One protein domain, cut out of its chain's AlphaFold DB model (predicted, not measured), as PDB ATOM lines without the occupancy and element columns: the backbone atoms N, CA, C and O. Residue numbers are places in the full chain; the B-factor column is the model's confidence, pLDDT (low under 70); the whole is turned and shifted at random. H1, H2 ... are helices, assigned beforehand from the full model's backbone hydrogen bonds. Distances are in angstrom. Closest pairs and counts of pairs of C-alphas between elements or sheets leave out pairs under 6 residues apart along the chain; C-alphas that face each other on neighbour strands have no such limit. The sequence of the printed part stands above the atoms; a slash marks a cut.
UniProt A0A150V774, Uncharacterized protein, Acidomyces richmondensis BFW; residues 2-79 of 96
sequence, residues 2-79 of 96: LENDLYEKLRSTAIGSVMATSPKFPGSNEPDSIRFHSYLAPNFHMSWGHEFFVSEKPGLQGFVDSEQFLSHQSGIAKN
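This is residues 2 to 79 of the 96 residues of an uncharacterized protein of Acidomyces richmondensis BFW (UniProt A0A150V774). Picture one long helix, H1, whose residues 2 to 12 stick out as an arm from a loose body of loops and three shorter helices. In that body H2 and H4 come near each other, H2 also comes near H1, and little H3 lies away from the other helices on a loop whose two sides, residues 46 to 47 and 63 to 64, pair briefly as strands do. You have 78 printed residues with four named helices, in the order H1, H2, H3, H4, and no named strand; the class is all helix. The whole is loose, with a radius of gyration of the C-alphas of 14.6 A and spans of 46 by 32 by 21 A.

Find C-alpha 2 at (1.228, -39.832, -17.042); from there H1, residues 2 to 19, runs 25.4 A to C-alpha 19 at (-18.112, -30.746, -30.768). Read on to H2, residues 33 to 37, then to H3, residues 50 to 54. Last comes H4, residues 66 to 77, 16.0 A long, ending at C-alpha 77 at (-26.892, -21.111, -38.602).

Look first at Ser 17 and Phe 36: their C-alphas, 6.6 A apart, are the closest of H1 and H2, which are close but not clearly touching. H2 and H4 are also close but not clearly touching, with the closest C-alphas, those of Ser 33 and Leu 70, 7.2 A apart. H1 and H4 are apart, and H3 is apart from H1, H2 and H4. The short pairing of residues 46 to 47 with 63 to 64 is antiparallel. In H1, H2, H3 and H4 every O i to N i+4 pair is within hydrogen-bond range.

The two C-alphas farthest apart, those of Leu 2 and Lys 57, are 46.0 A apart. Without residues 2 to 12, which stand free, the body spans 34 by 30 by 18 A. The printed part has no cut, and the three links, of 13, 12 and 11 residues, are long. Mean pLDDT of the printed part is 86.6; look for values under 70 at residue 2 and residues 50 to 59.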
ATOM      1  N   LEU A   2       1.442 -41.293 -16.978       66.19
ATOM      2  CA  LEU A   2       1.228 -39.832 -17.042       66.19
ATOM      3  C   LEU A   2       1.116 -39.246 -18.465       66.19
ATOM      4  O   LEU A   2       0.231 -38.437 -18.713       66.19
ATOM      5  N   GLU A   3       1.967 -39.672 -19.402       72.44
ATOM      6  CA  GLU A   3       1.899 -39.212 -20.803       72.44
ATOM      7  C   GLU A   3       0.597 -39.631 -21.492       72.44
ATOM      8  O   GLU A   3       0.010 -38.848 -22.233       72.44
ATOM      9  N   ASN A   4       0.103 -40.835 -21.191       83.56
ATOM     10  CA  ASN A   4      -1.162 -41.332 -21.729       83.56
ATOM     11  C   ASN A   4      -2.354 -40.538 -21.167       83.56
ATOM     12  O   ASN A   4      -3.285 -40.211 -21.897       83.56
ATOM     13  N   ASP A   5      -2.294 -40.165 -19.885       91.06
ATOM     14  CA  ASP A   5      -3.326 -39.346 -19.245       91.06
ATOM     15  C   ASP A   5      -3.338 -37.909 -19.785       91.06
ATOM     16  O   ASP A   5      -4.409 -37.325 -19.950       91.06
ATOM     17  N   LEU A   6      -2.167 -37.323 -20.055       91.62
ATOM     18  CA  LEU A   6      -2.068 -35.994 -20.663       91.62
ATOM     19  C   LEU A   6      -2.557 -36.017 -22.114       91.62
ATOM     20  O   LEU A   6      -3.377 -35.177 -22.482       91.62
ATOM     21  N   TYR A   7      -2.119 -37.004 -22.897       93.88
ATOM     22  CA  TYR A   7      -2.567 -37.199 -24.273       93.88
ATOM     23  C   TYR A   7      -4.094 -37.294 -24.351       93.88
ATOM     24  O   TYR A   7      -4.723 -36.533 -25.087       93.88
ATOM     25  N   GLU A   8      -4.716 -38.166 -23.550       94.88
ATOM     26  CA  GLU A   8      -6.173 -38.325 -23.573       94.88
ATOM     27  C   GLU A   8      -6.909 -37.079 -23.073       94.88
ATOM     28  O   GLU A   8      -7.970 -36.745 -23.602       94.88
ATOM     29  N   LYS A   9      -6.355 -36.333 -22.108       93.69
ATOM     30  CA  LYS A   9      -6.924 -35.042 -21.692       93.69
ATOM     31  C   LYS A   9      -6.892 -34.027 -22.829       93.69
ATOM     32  O   LYS A   9      -7.942 -33.504 -23.182       93.69
ATOM     33  N   LEU A  10      -5.734 -33.792 -23.445       94.12
ATOM     34  CA  LEU A  10      -5.604 -32.845 -24.558       94.12
ATOM     35  C   LEU A  10      -6.521 -33.231 -25.721       94.12
ATOM     36  O   LEU A  10      -7.283 -32.404 -26.226       94.12
ATOM     37  N   ARG A  11      -6.513 -34.515 -26.086       95.50
ATOM     38  CA  ARG A  11      -7.356 -35.070 -27.142       95.50
ATOM     39  C   ARG A  11      -8.843 -34.895 -26.841       95.50
ATOM     40  O   ARG A  11      -9.584 -34.396 -27.688       95.50
ATOM     41  N   SER A  12      -9.296 -35.307 -25.659       95.31
ATOM     42  CA  SER A  12     -10.712 -35.239 -25.286       95.31
ATOM     43  C   SER A  12     -11.201 -33.801 -25.117       95.31
ATOM     44  O   SER A  12     -12.313 -33.497 -25.549       95.31
ATOM     45  N   THR A  13     -10.375 -32.897 -24.583       94.50
ATOM     46  CA  THR A  13     -10.686 -31.465 -24.500       94.50
ATOM     47  C   THR A  13     -10.809 -30.841 -25.887       94.50
ATOM     48  O   THR A  13     -11.791 -30.147 -26.140       94.50
ATOM     49  N   ALA A  14      -9.877 -31.123 -26.805       94.06
ATOM     50  CA  ALA A  14      -9.928 -30.605 -28.173       94.06
ATOM     51  C   ALA A  14     -11.152 -31.122 -28.947       94.06
ATOM     52  O   ALA A  14     -11.849 -30.361 -29.616       94.06
ATOM     53  N   ILE A  15     -11.460 -32.415 -28.821       95.75
ATOM     54  CA  ILE A  15     -12.670 -33.000 -29.413       95.75
ATOM     55  C   ILE A  15     -13.919 -32.366 -28.796       95.75
ATOM     56  O   ILE A  15     -14.844 -31.988 -29.513       95.75
ATOM     57  N   GLY A  16     -13.952 -32.242 -27.471       95.56
ATOM     58  CA  GLY A  16     -15.076 -31.686 -26.732       95.56
ATOM     59  C   GLY A  16     -15.386 -30.243 -27.121       95.56
ATOM     60  O   GLY A  16     -16.547 -29.941 -27.396       95.56
ATOM     61  N   SER A  17     -14.363 -29.390 -27.224       94.25
ATOM     62  CA  SER A  17     -14.519 -27.976 -27.582       94.25
ATOM     63  C   SER A  17     -15.047 -27.796 -29.006       94.25
ATOM     64  O   SER A  17     -15.986 -27.031 -29.216       94.25
ATOM     65  N   VAL A  18     -14.531 -28.560 -29.977       93.56
ATOM     66  CA  VAL A  18     -15.028 -28.546 -31.363       93.56
ATOM     67  C   VAL A  18     -16.457 -29.079 -31.431       93.56
ATOM     68  O   VAL A  18     -17.322 -28.482 -32.062       93.56
ATOM     69  N   MET A  19     -16.757 -30.186 -30.753       94.94
ATOM     70  CA  MET A  19     -18.112 -30.746 -30.768       94.94
ATOM     71  C   MET A  19     -19.126 -29.863 -30.032       94.94
ATOM     72  O   MET A  19     -20.317 -29.951 -30.329       94.94
ATOM     73  N   ALA A  20     -18.687 -29.004 -29.111       94.31
ATOM     74  CA  ALA A  20     -19.541 -28.029 -28.442       94.31
ATOM     75  C   ALA A  20     -20.044 -26.916 -29.374       94.31
ATOM     76  O   ALA A  20     -21.018 -26.250 -29.035       94.31
ATOM     77  N   THR A  21     -19.449 -26.746 -30.561       92.75
ATOM     78  CA  THR A  21     -19.992 -25.836 -31.575       92.75
ATOM     79  C   THR A  21     -21.154 -26.461 -32.347       92.75
ATOM     80  O   THR A  21     -21.844 -25.744 -33.053       92.75
ATOM     81  N   SER A  22     -21.410 -27.770 -32.227       92.94
ATOM     82  CA  SER A  22     -22.555 -28.422 -32.881       92.94
ATOM     83  C   SER A  22     -23.896 -27.858 -32.388       92.94
ATOM     84  O   SER A  22     -23.968 -27.334 -31.272       92.94
ATOM     85  N   PRO A  23     -24.985 -27.997 -33.168       92.50
ATOM     86  CA  PRO A  23     -26.303 -27.629 -32.676       92.50
ATOM     87  C   PRO A  23     -26.678 -28.409 -31.411       92.50
ATOM     88  O   PRO A  23     -26.344 -29.586 -31.255       92.50
ATOM     89  N   LYS A  24     -27.413 -27.736 -30.523       92.62
ATOM     90  CA  LYS A  24     -27.858 -28.249 -29.223       92.62
ATOM     91  C   LYS A  24     -28.679 -29.527 -29.346       92.62
ATOM     92  O   LYS A  24     -28.576 -30.421 -28.509       92.62
ATOM     93  N   PHE A  25     -29.488 -29.614 -30.400       89.06
ATOM     94  CA  PHE A  25     -30.332 -30.766 -30.679       89.06
ATOM     95  C   PHE A  25     -30.082 -31.271 -32.102       89.06
ATOM     96  O   PHE A  25     -29.920 -30.462 -33.020       89.06
ATOM     97  N   PRO A  26     -30.089 -32.597 -32.331       84.88
ATOM     98  CA  PRO A  26     -30.044 -33.144 -33.680       84.88
ATOM     99  C   PRO A  26     -31.169 -32.569 -34.548       84.88
ATOM    100  O   PRO A  26     -32.339 -32.623 -34.178       84.88
ATOM    101  N   GLY A  27     -30.808 -32.013 -35.704       84.50
ATOM    102  CA  GLY A  27     -31.764 -31.404 -36.632       84.50
ATOM    103  C   GLY A  27     -32.185 -29.971 -36.289       84.50
ATOM    104  O   GLY A  27     -32.995 -29.413 -37.024       84.50
ATOM    105  N   SER A  28     -31.641 -29.359 -35.229       88.44
ATOM    106  CA  SER A  28     -31.810 -27.927 -34.962       88.44
ATOM    107  C   SER A  28     -30.642 -27.102 -35.515       88.44
ATOM    108  O   SER A  28     -29.585 -27.625 -35.866       88.44
ATOM    109  N   ASN A  29     -30.842 -25.785 -35.564       90.69
ATOM    110  CA  ASN A  29     -29.787 -24.796 -35.806       90.69
ATOM    111  C   ASN A  29     -29.489 -23.969 -34.545       90.69
ATOM    112  O   ASN A  29     -28.830 -22.935 -34.622       90.69
ATOM    113  N   GLU A  30     -30.000 -24.399 -33.390       90.38
ATOM    114  CA  GLU A  30     -29.802 -23.699 -32.124       90.38
ATOM    115  C   GLU A  30     -28.398 -23.986 -31.585       90.38
ATOM    116  O   GLU A  30     -28.060 -25.157 -31.399       90.38
ATOM    117  N   PRO A  31     -27.573 -22.965 -31.313       90.62
ATOM    118  CA  PRO A  31     -26.297 -23.155 -30.633       90.62
ATOM    119  C   PRO A  31     -26.482 -23.624 -29.184       90.62
ATOM    120  O   PRO A  31     -27.462 -23.278 -28.523       90.62
ATOM    121  N   ASP A  32     -25.496 -24.352 -28.659       92.88
ATOM    122  CA  ASP A  32     -25.417 -24.724 -27.242       92.88
ATOM    123  C   ASP A  32     -24.365 -23.873 -26.511       92.88
ATOM    124  O   ASP A  32     -23.234 -24.303 -26.276       92.88
ATOM    125  N   SER A  33     -24.727 -22.632 -26.173       92.81
ATOM    126  CA  SER A  33     -23.806 -21.676 -25.536       92.81
ATOM    127  C   SER A  33     -23.269 -22.164 -24.189       92.81
ATOM    128  O   SER A  33     -22.104 -21.939 -23.872       92.81
ATOM    129  N   ILE A  34     -24.090 -22.881 -23.414       94.88
ATOM    130  CA  ILE A  34     -23.701 -23.437 -22.111       94.88
ATOM    131  C   ILE A  34     -22.589 -24.465 -22.306       94.88
ATOM    132  O   ILE A  34     -21.550 -24.396 -21.645       94.88
ATOM    133  N   ARG A  35     -22.787 -25.406 -23.235       94.69
ATOM    134  CA  ARG A  35     -21.780 -26.417 -23.540       94.69
ATOM    135  C   ARG A  35     -20.519 -25.782 -24.110       94.69
ATOM    136  O   ARG A  35     -19.436 -26.152 -23.669       94.69
ATOM    137  N   PHE A  36     -20.641 -24.819 -25.024       94.50
ATOM    138  CA  PHE A  36     -19.489 -24.113 -25.593       94.50
ATOM    139  C   PHE A  36     -18.641 -23.455 -24.503       94.50
ATOM    140  O   PHE A  36     -17.460 -23.769 -24.386       94.50
ATOM    141  N   HIS A  37     -19.252 -22.645 -23.634       94.69
ATOM    142  CA  HIS A  37     -18.540 -21.952 -22.559       94.69
ATOM    143  C   HIS A  37     -17.894 -22.893 -21.537       94.69
ATOM    144  O   HIS A  37     -16.850 -22.552 -20.990       94.69
ATOM    145  N   SER A  38     -18.437 -24.097 -21.317       95.75
ATOM    146  CA  SER A  38     -17.823 -25.074 -20.401       95.75
ATOM    147  C   SER A  38     -16.447 -25.594 -20.846       95.75
ATOM    148  O   SER A  38     -15.717 -26.145 -20.025       95.75
ATOM    149  N   TYR A  39     -16.080 -25.406 -22.119       95.25
ATOM    150  CA  TYR A  39     -14.777 -25.800 -22.665       95.25
ATOM    151  C   TYR A  39     -13.774 -24.643 -22.764       95.25
ATOM    152  O   TYR A  39     -12.653 -24.861 -23.227       95.25
ATOM    153  N   LEU A  40     -14.148 -23.424 -22.365       93.38
ATOM    154  CA  LEU A  40     -13.313 -22.240 -22.558       93.38
ATOM    155  C   LEU A  40     -12.572 -21.840 -21.284       93.38
ATOM    156  O   LEU A  40     -13.091 -21.919 -20.172       93.38
ATOM    157  N   ALA A  41     -11.351 -21.346 -21.470       92.94
ATOM    158  CA  ALA A  41     -10.629 -20.643 -20.421       92.94
ATOM    159  C   ALA A  41     -11.258 -19.254 -20.171       92.94
ATOM    160  O   ALA A  41     -11.806 -18.662 -21.103       92.94
ATOM    161  N   PRO A  42     -11.127 -18.672 -18.964       89.94
ATOM    162  CA  PRO A  42     -11.684 -17.349 -18.653       89.94
ATOM    163  C   PRO A  42     -11.209 -16.212 -19.571       89.94
ATOM    164  O   PRO A  42     -11.906 -15.221 -19.747       89.94
ATOM    165  N   ASN A  43     -10.015 -16.345 -20.145       90.94
ATOM    166  CA  ASN A  43      -9.390 -15.392 -21.060       90.94
ATOM    167  C   ASN A  43      -9.333 -15.924 -22.502       90.94
ATOM    168  O   ASN A  43      -8.417 -15.582 -23.254       90.94
ATOM    169  N   PHE A  44     -10.261 -16.806 -22.869       91.44
ATOM    170  CA  PHE A  44     -10.328 -17.378 -24.205       91.44
ATOM    171  C   PHE A  44     -10.496 -16.298 -25.276       91.44
ATOM    172  O   PHE A  44     -11.366 -15.436 -25.180       91.44
ATOM    173  N   HIS A  45      -9.678 -16.399 -26.318       90.62
ATOM    174  CA  HIS A  45      -9.793 -15.627 -27.548       90.62
ATOM    175  C   HIS A  45      -9.490 -16.560 -28.718       90.62
ATOM    176  O   HIS A  45      -8.649 -17.455 -28.601       90.62
ATOM    177  N   MET A  46     -10.135 -16.337 -29.858       88.94
ATOM    178  CA  MET A  46      -9.859 -17.087 -31.084       88.94
ATOM    179  C   MET A  46      -9.834 -16.171 -32.303       88.94
ATOM    180  O   MET A  46     -10.373 -15.073 -32.268       88.94
ATOM    181  N   SER A  47      -9.201 -16.612 -33.385       87.06
ATOM    182  CA  SER A  47      -9.290 -15.940 -34.686       87.06
ATOM    183  C   SER A  47     -10.074 -16.816 -35.658       87.06
ATOM    184  O   SER A  47     -10.171 -18.030 -35.469       87.06
ATOM    185  N   TRP A  48     -10.587 -16.221 -36.732       81.25
ATOM    186  CA  TRP A  48     -11.268 -16.953 -37.806       81.25
ATOM    187  C   TRP A  48     -10.305 -17.733 -38.718       81.25
ATOM    188  O   TRP A  48     -10.735 -18.369 -39.674       81.25
ATOM    189  N   GLY A  49      -9.002 -17.725 -38.418       74.81
ATOM    190  CA  GLY A  49      -7.965 -18.359 -39.223       74.81
ATOM    191  C   GLY A  49      -7.360 -17.422 -40.271       74.81
ATOM    192  O   GLY A  49      -7.870 -16.337 -40.550       74.81
ATOM    193  N   HIS A  50      -6.235 -17.849 -40.847       67.81
ATOM    194  CA  HIS A  50      -5.394 -17.011 -41.709       67.81
ATOM    195  C   HIS A  50      -6.132 -16.472 -42.946       67.81
ATOM    196  O   HIS A  50      -5.968 -15.307 -43.291       67.81
ATOM    197  N   GLU A  51      -6.969 -17.283 -43.599       63.19
ATOM    198  CA  GLU A  51      -7.712 -16.863 -44.801       63.19
ATOM    199  C   GLU A  51      -8.668 -15.697 -44.521       63.19
ATOM    200  O   GLU A  51      -8.782 -14.771 -45.319       63.19
ATOM    201  N   PHE A  52      -9.299 -15.699 -43.350       62.25
ATOM    202  CA  PHE A  52     -10.177 -14.621 -42.903       62.25
ATOM    203  C   PHE A  52      -9.413 -13.441 -42.304       62.25
ATOM    204  O   PHE A  52      -9.892 -12.311 -42.355       62.25
ATOM    205  N   PHE A  53      -8.205 -13.689 -41.802       59.56
ATOM    206  CA  PHE A  53      -7.297 -12.649 -41.339       59.56
ATOM    207  C   PHE A  53      -6.793 -11.757 -42.483       59.56
ATOM    208  O   PHE A  53      -6.589 -10.565 -42.277       59.56
ATOM    209  N   VAL A  54      -6.615 -12.309 -43.689       66.12
ATOM    210  CA  VAL A  54      -6.176 -11.548 -44.877       66.12
ATOM    211  C   VAL A  54      -7.322 -11.136 -45.804       66.12
ATOM    212  O   VAL A  54      -7.107 -10.358 -46.730       66.12
ATOM    213  N   SER A  55      -8.540 -11.639 -45.579       65.12
ATOM    214  CA  SER A  55      -9.705 -11.283 -46.392       65.12
ATOM    215  C   SER A  55     -10.181  -9.862 -46.091       65.12
ATOM    216  O   SER A  55     -10.351  -9.480 -44.933       65.12
ATOM    217  N   GLU A  56     -10.445  -9.079 -47.138       68.06
ATOM    218  CA  GLU A  56     -11.056  -7.750 -47.016       68.06
ATOM    219  C   GLU A  56     -12.591  -7.822 -46.911       68.06
ATOM    220  O   GLU A  56     -13.221  -6.874 -46.434       68.06
ATOM    221  N   LYS A  57     -13.223  -8.930 -47.350       66.50
ATOM    222  CA  LYS A  57     -14.685  -9.133 -47.319       66.50
ATOM    223  C   LYS A  57     -15.073 -10.624 -47.211       66.50
ATOM    224  O   LYS A  57     -14.783 -11.376 -48.140       66.50
ATOM    225  N   PRO A  58     -15.824 -11.048 -46.172       62.47
ATOM    226  CA  PRO A  58     -16.179 -10.283 -44.976       62.47
ATOM    227  C   PRO A  58     -14.943 -10.033 -44.100       62.47
ATOM    228  O   PRO A  58     -14.092 -10.909 -43.971       62.47
ATOM    229  N   GLY A  59     -14.855  -8.843 -43.499       63.34
ATOM    230  CA  GLY A  59     -13.775  -8.482 -42.581       63.34
ATOM    231  C   GLY A  59     -13.896  -9.252 -41.268       63.34
ATOM    232  O   GLY A  59     -14.488  -8.762 -40.313       63.34
ATOM    233  N   LEU A  60     -13.359 -10.468 -41.243       70.69
ATOM    234  CA  LEU A  60     -13.283 -11.346 -40.072       70.69
ATOM    235  C   LEU A  60     -11.860 -11.335 -39.482       70.69
ATOM    236  O   LEU A  60     -11.354 -12.336 -38.978       70.69
ATOM    237  N   GLN A  61     -11.205 -10.180 -39.578       75.31
ATOM    238  CA  GLN A  61      -9.838  -9.964 -39.127       75.31
ATOM    239  C   GLN A  61      -9.803  -9.759 -37.607       75.31
ATOM    240  O   GLN A  61     -10.691  -9.130 -37.033       75.31
ATOM    241  N   GLY A  62      -8.740 -10.246 -36.967       79.44
ATOM    242  CA  GLY A  62      -8.504 -10.068 -35.535       79.44
ATOM    243  C   GLY A  62      -8.977 -11.227 -34.656       79.44
ATOM    244  O   GLY A  62      -9.300 -12.320 -35.128       79.44
ATOM    245  N   PHE A  63      -8.941 -10.976 -33.348       86.62
ATOM    246  CA  PHE A  63      -9.394 -11.908 -32.325       86.62
ATOM    247  C   PHE A  63     -10.834 -11.599 -31.932       86.62
ATOM    248  O   PHE A  63     -11.223 -10.434 -31.857       86.62
ATOM    249  N   VAL A  64     -11.589 -12.650 -31.647       89.38
ATOM    250  CA  VAL A  64     -12.941 -12.580 -31.110       89.38
ATOM    251  C   VAL A  64     -13.028 -13.335 -29.792       89.38
ATOM    252  O   VAL A  64     -12.327 -14.333 -29.581       89.38
ATOM    253  N   ASP A  65     -13.888 -12.841 -28.911       92.50
ATOM    254  CA  ASP A  65     -14.291 -13.554 -27.703       92.50
ATOM    255  C   ASP A  65     -15.374 -14.610 -28.006       92.50
ATOM    256  O   ASP A  65     -15.821 -14.796 -29.147       92.50
ATOM    257  N   SER A  66     -15.783 -15.347 -26.972       91.56
ATOM    258  CA  SER A  66     -16.774 -16.415 -27.095       91.56
ATOM    259  C   SER A  66     -18.154 -15.915 -27.530       91.56
ATOM    260  O   SER A  66     -18.831 -16.591 -28.308       91.56
ATOM    261  N   GLU A  67     -18.564 -14.732 -27.075       91.88
ATOM    262  CA  GLU A  67     -19.872 -14.148 -27.381       91.88
ATOM    263  C   GLU A  67     -19.936 -13.683 -28.836       91.88
ATOM    264  O   GLU A  67     -20.902 -13.953 -29.554       91.88
ATOM    265  N   GLN A  68     -18.873 -13.037 -29.310       91.06
ATOM    266  CA  GLN A  68     -18.715 -12.639 -30.702       91.06
ATOM    267  C   GLN A  68     -18.708 -13.857 -31.632       91.06
ATOM    268  O   GLN A  68     -19.393 -13.848 -32.660       91.06
ATOM    269  N   PHE A  69     -17.995 -14.925 -31.257       90.81
ATOM    270  CA  PHE A  69     -17.996 -16.182 -32.003       90.81
ATOM    271  C   PHE A  69     -19.400 -16.805 -32.079       90.81
ATOM    272  O   PHE A  69     -19.888 -17.095 -33.175       90.81
ATOM    273  N   LEU A  70     -20.091 -16.954 -30.942       91.31
ATOM    274  CA  LEU A  70     -21.444 -17.522 -30.889       91.31
ATOM    275  C   LEU A  70     -22.468 -16.674 -31.649       91.31
ATOM    276  O   LEU A  70     -23.350 -17.224 -32.313       91.31
ATOM    277  N   SER A  71     -22.357 -15.349 -31.580       91.31
ATOM    278  CA  SER A  71     -23.215 -14.424 -32.323       91.31
ATOM    279  C   SER A  71     -23.051 -14.615 -33.833       91.31
ATOM    280  O   SER A  71     -24.042 -14.769 -34.556       91.31
ATOM    281  N   HIS A  72     -21.807 -14.712 -34.308       89.62
ATOM    282  CA  HIS A  72     -21.516 -14.980 -35.714       89.62
ATOM    283  C   HIS A  72     -22.036 -16.355 -36.156       89.62
ATOM    284  O   HIS A  72     -22.760 -16.456 -37.151       89.62
ATOM    285  N   GLN A  73     -21.750 -17.400 -35.377       89.50
ATOM    286  CA  GLN A  73     -22.243 -18.755 -35.620       89.50
ATOM    287  C   GLN A  73     -23.777 -18.791 -35.697       89.50
ATOM    288  O   GLN A  73     -24.335 -19.374 -36.625       89.50
ATOM    289  N   SER A  74     -24.466 -18.120 -34.770       89.56
ATOM    290  CA  SER A  74     -25.930 -17.998 -34.756       89.56
ATOM    291  C   SER A  74     -26.464 -17.287 -36.000       89.56
ATOM    292  O   SER A  74     -27.513 -17.657 -36.527       89.56
ATOM    293  N   GLY A  75     -25.756 -16.257 -36.471       90.25
ATOM    294  CA  GLY A  75     -26.087 -15.541 -37.699       90.25
ATOM    295  C   GLY A  75     -26.014 -16.441 -38.934       90.25
ATOM    296  O   GLY A  75     -26.928 -16.422 -39.759       90.25
ATOM    297  N   ILE A  76     -24.975 -17.275 -39.030       88.25
ATOM    298  CA  ILE A  76     -24.825 -18.247 -40.121       88.25
ATOM    299  C   ILE A  76     -25.884 -19.349 -40.012       88.25
ATOM    300  O   ILE A  76     -26.568 -19.639 -40.993       88.25
ATOM    301  N   ALA A  77     -26.053 -19.936 -38.824       89.12
ATOM    302  CA  ALA A  77     -26.892 -21.111 -38.602       89.12
ATOM    303  C   ALA A  77     -28.359 -20.893 -39.015       89.12
ATOM    304  O   ALA A  77     -28.993 -21.809 -39.532       89.12
ATOM    305  N   LYS A  78     -28.887 -19.668 -38.884       88.25
ATOM    306  CA  LYS A  78     -30.245 -19.300 -39.334       88.25
ATOM    307  C   LYS A  78     -30.474 -19.477 -40.838       88.25
ATOM    308  O   LYS A  78     -31.614 -19.649 -41.255       88.25
ATOM    309  N   ASN A  79     -29.412 -19.425 -41.636       89.56
ATOM    310  CA  ASN A  79     -29.475 -19.545 -43.092       89.56
ATOM    311  C   ASN A  79     -29.191 -20.972 -43.586       89.56
ATOM    312  O   ASN A  79     -29.246 -21.234 -44.786       89.56
TER     313      ASN A  79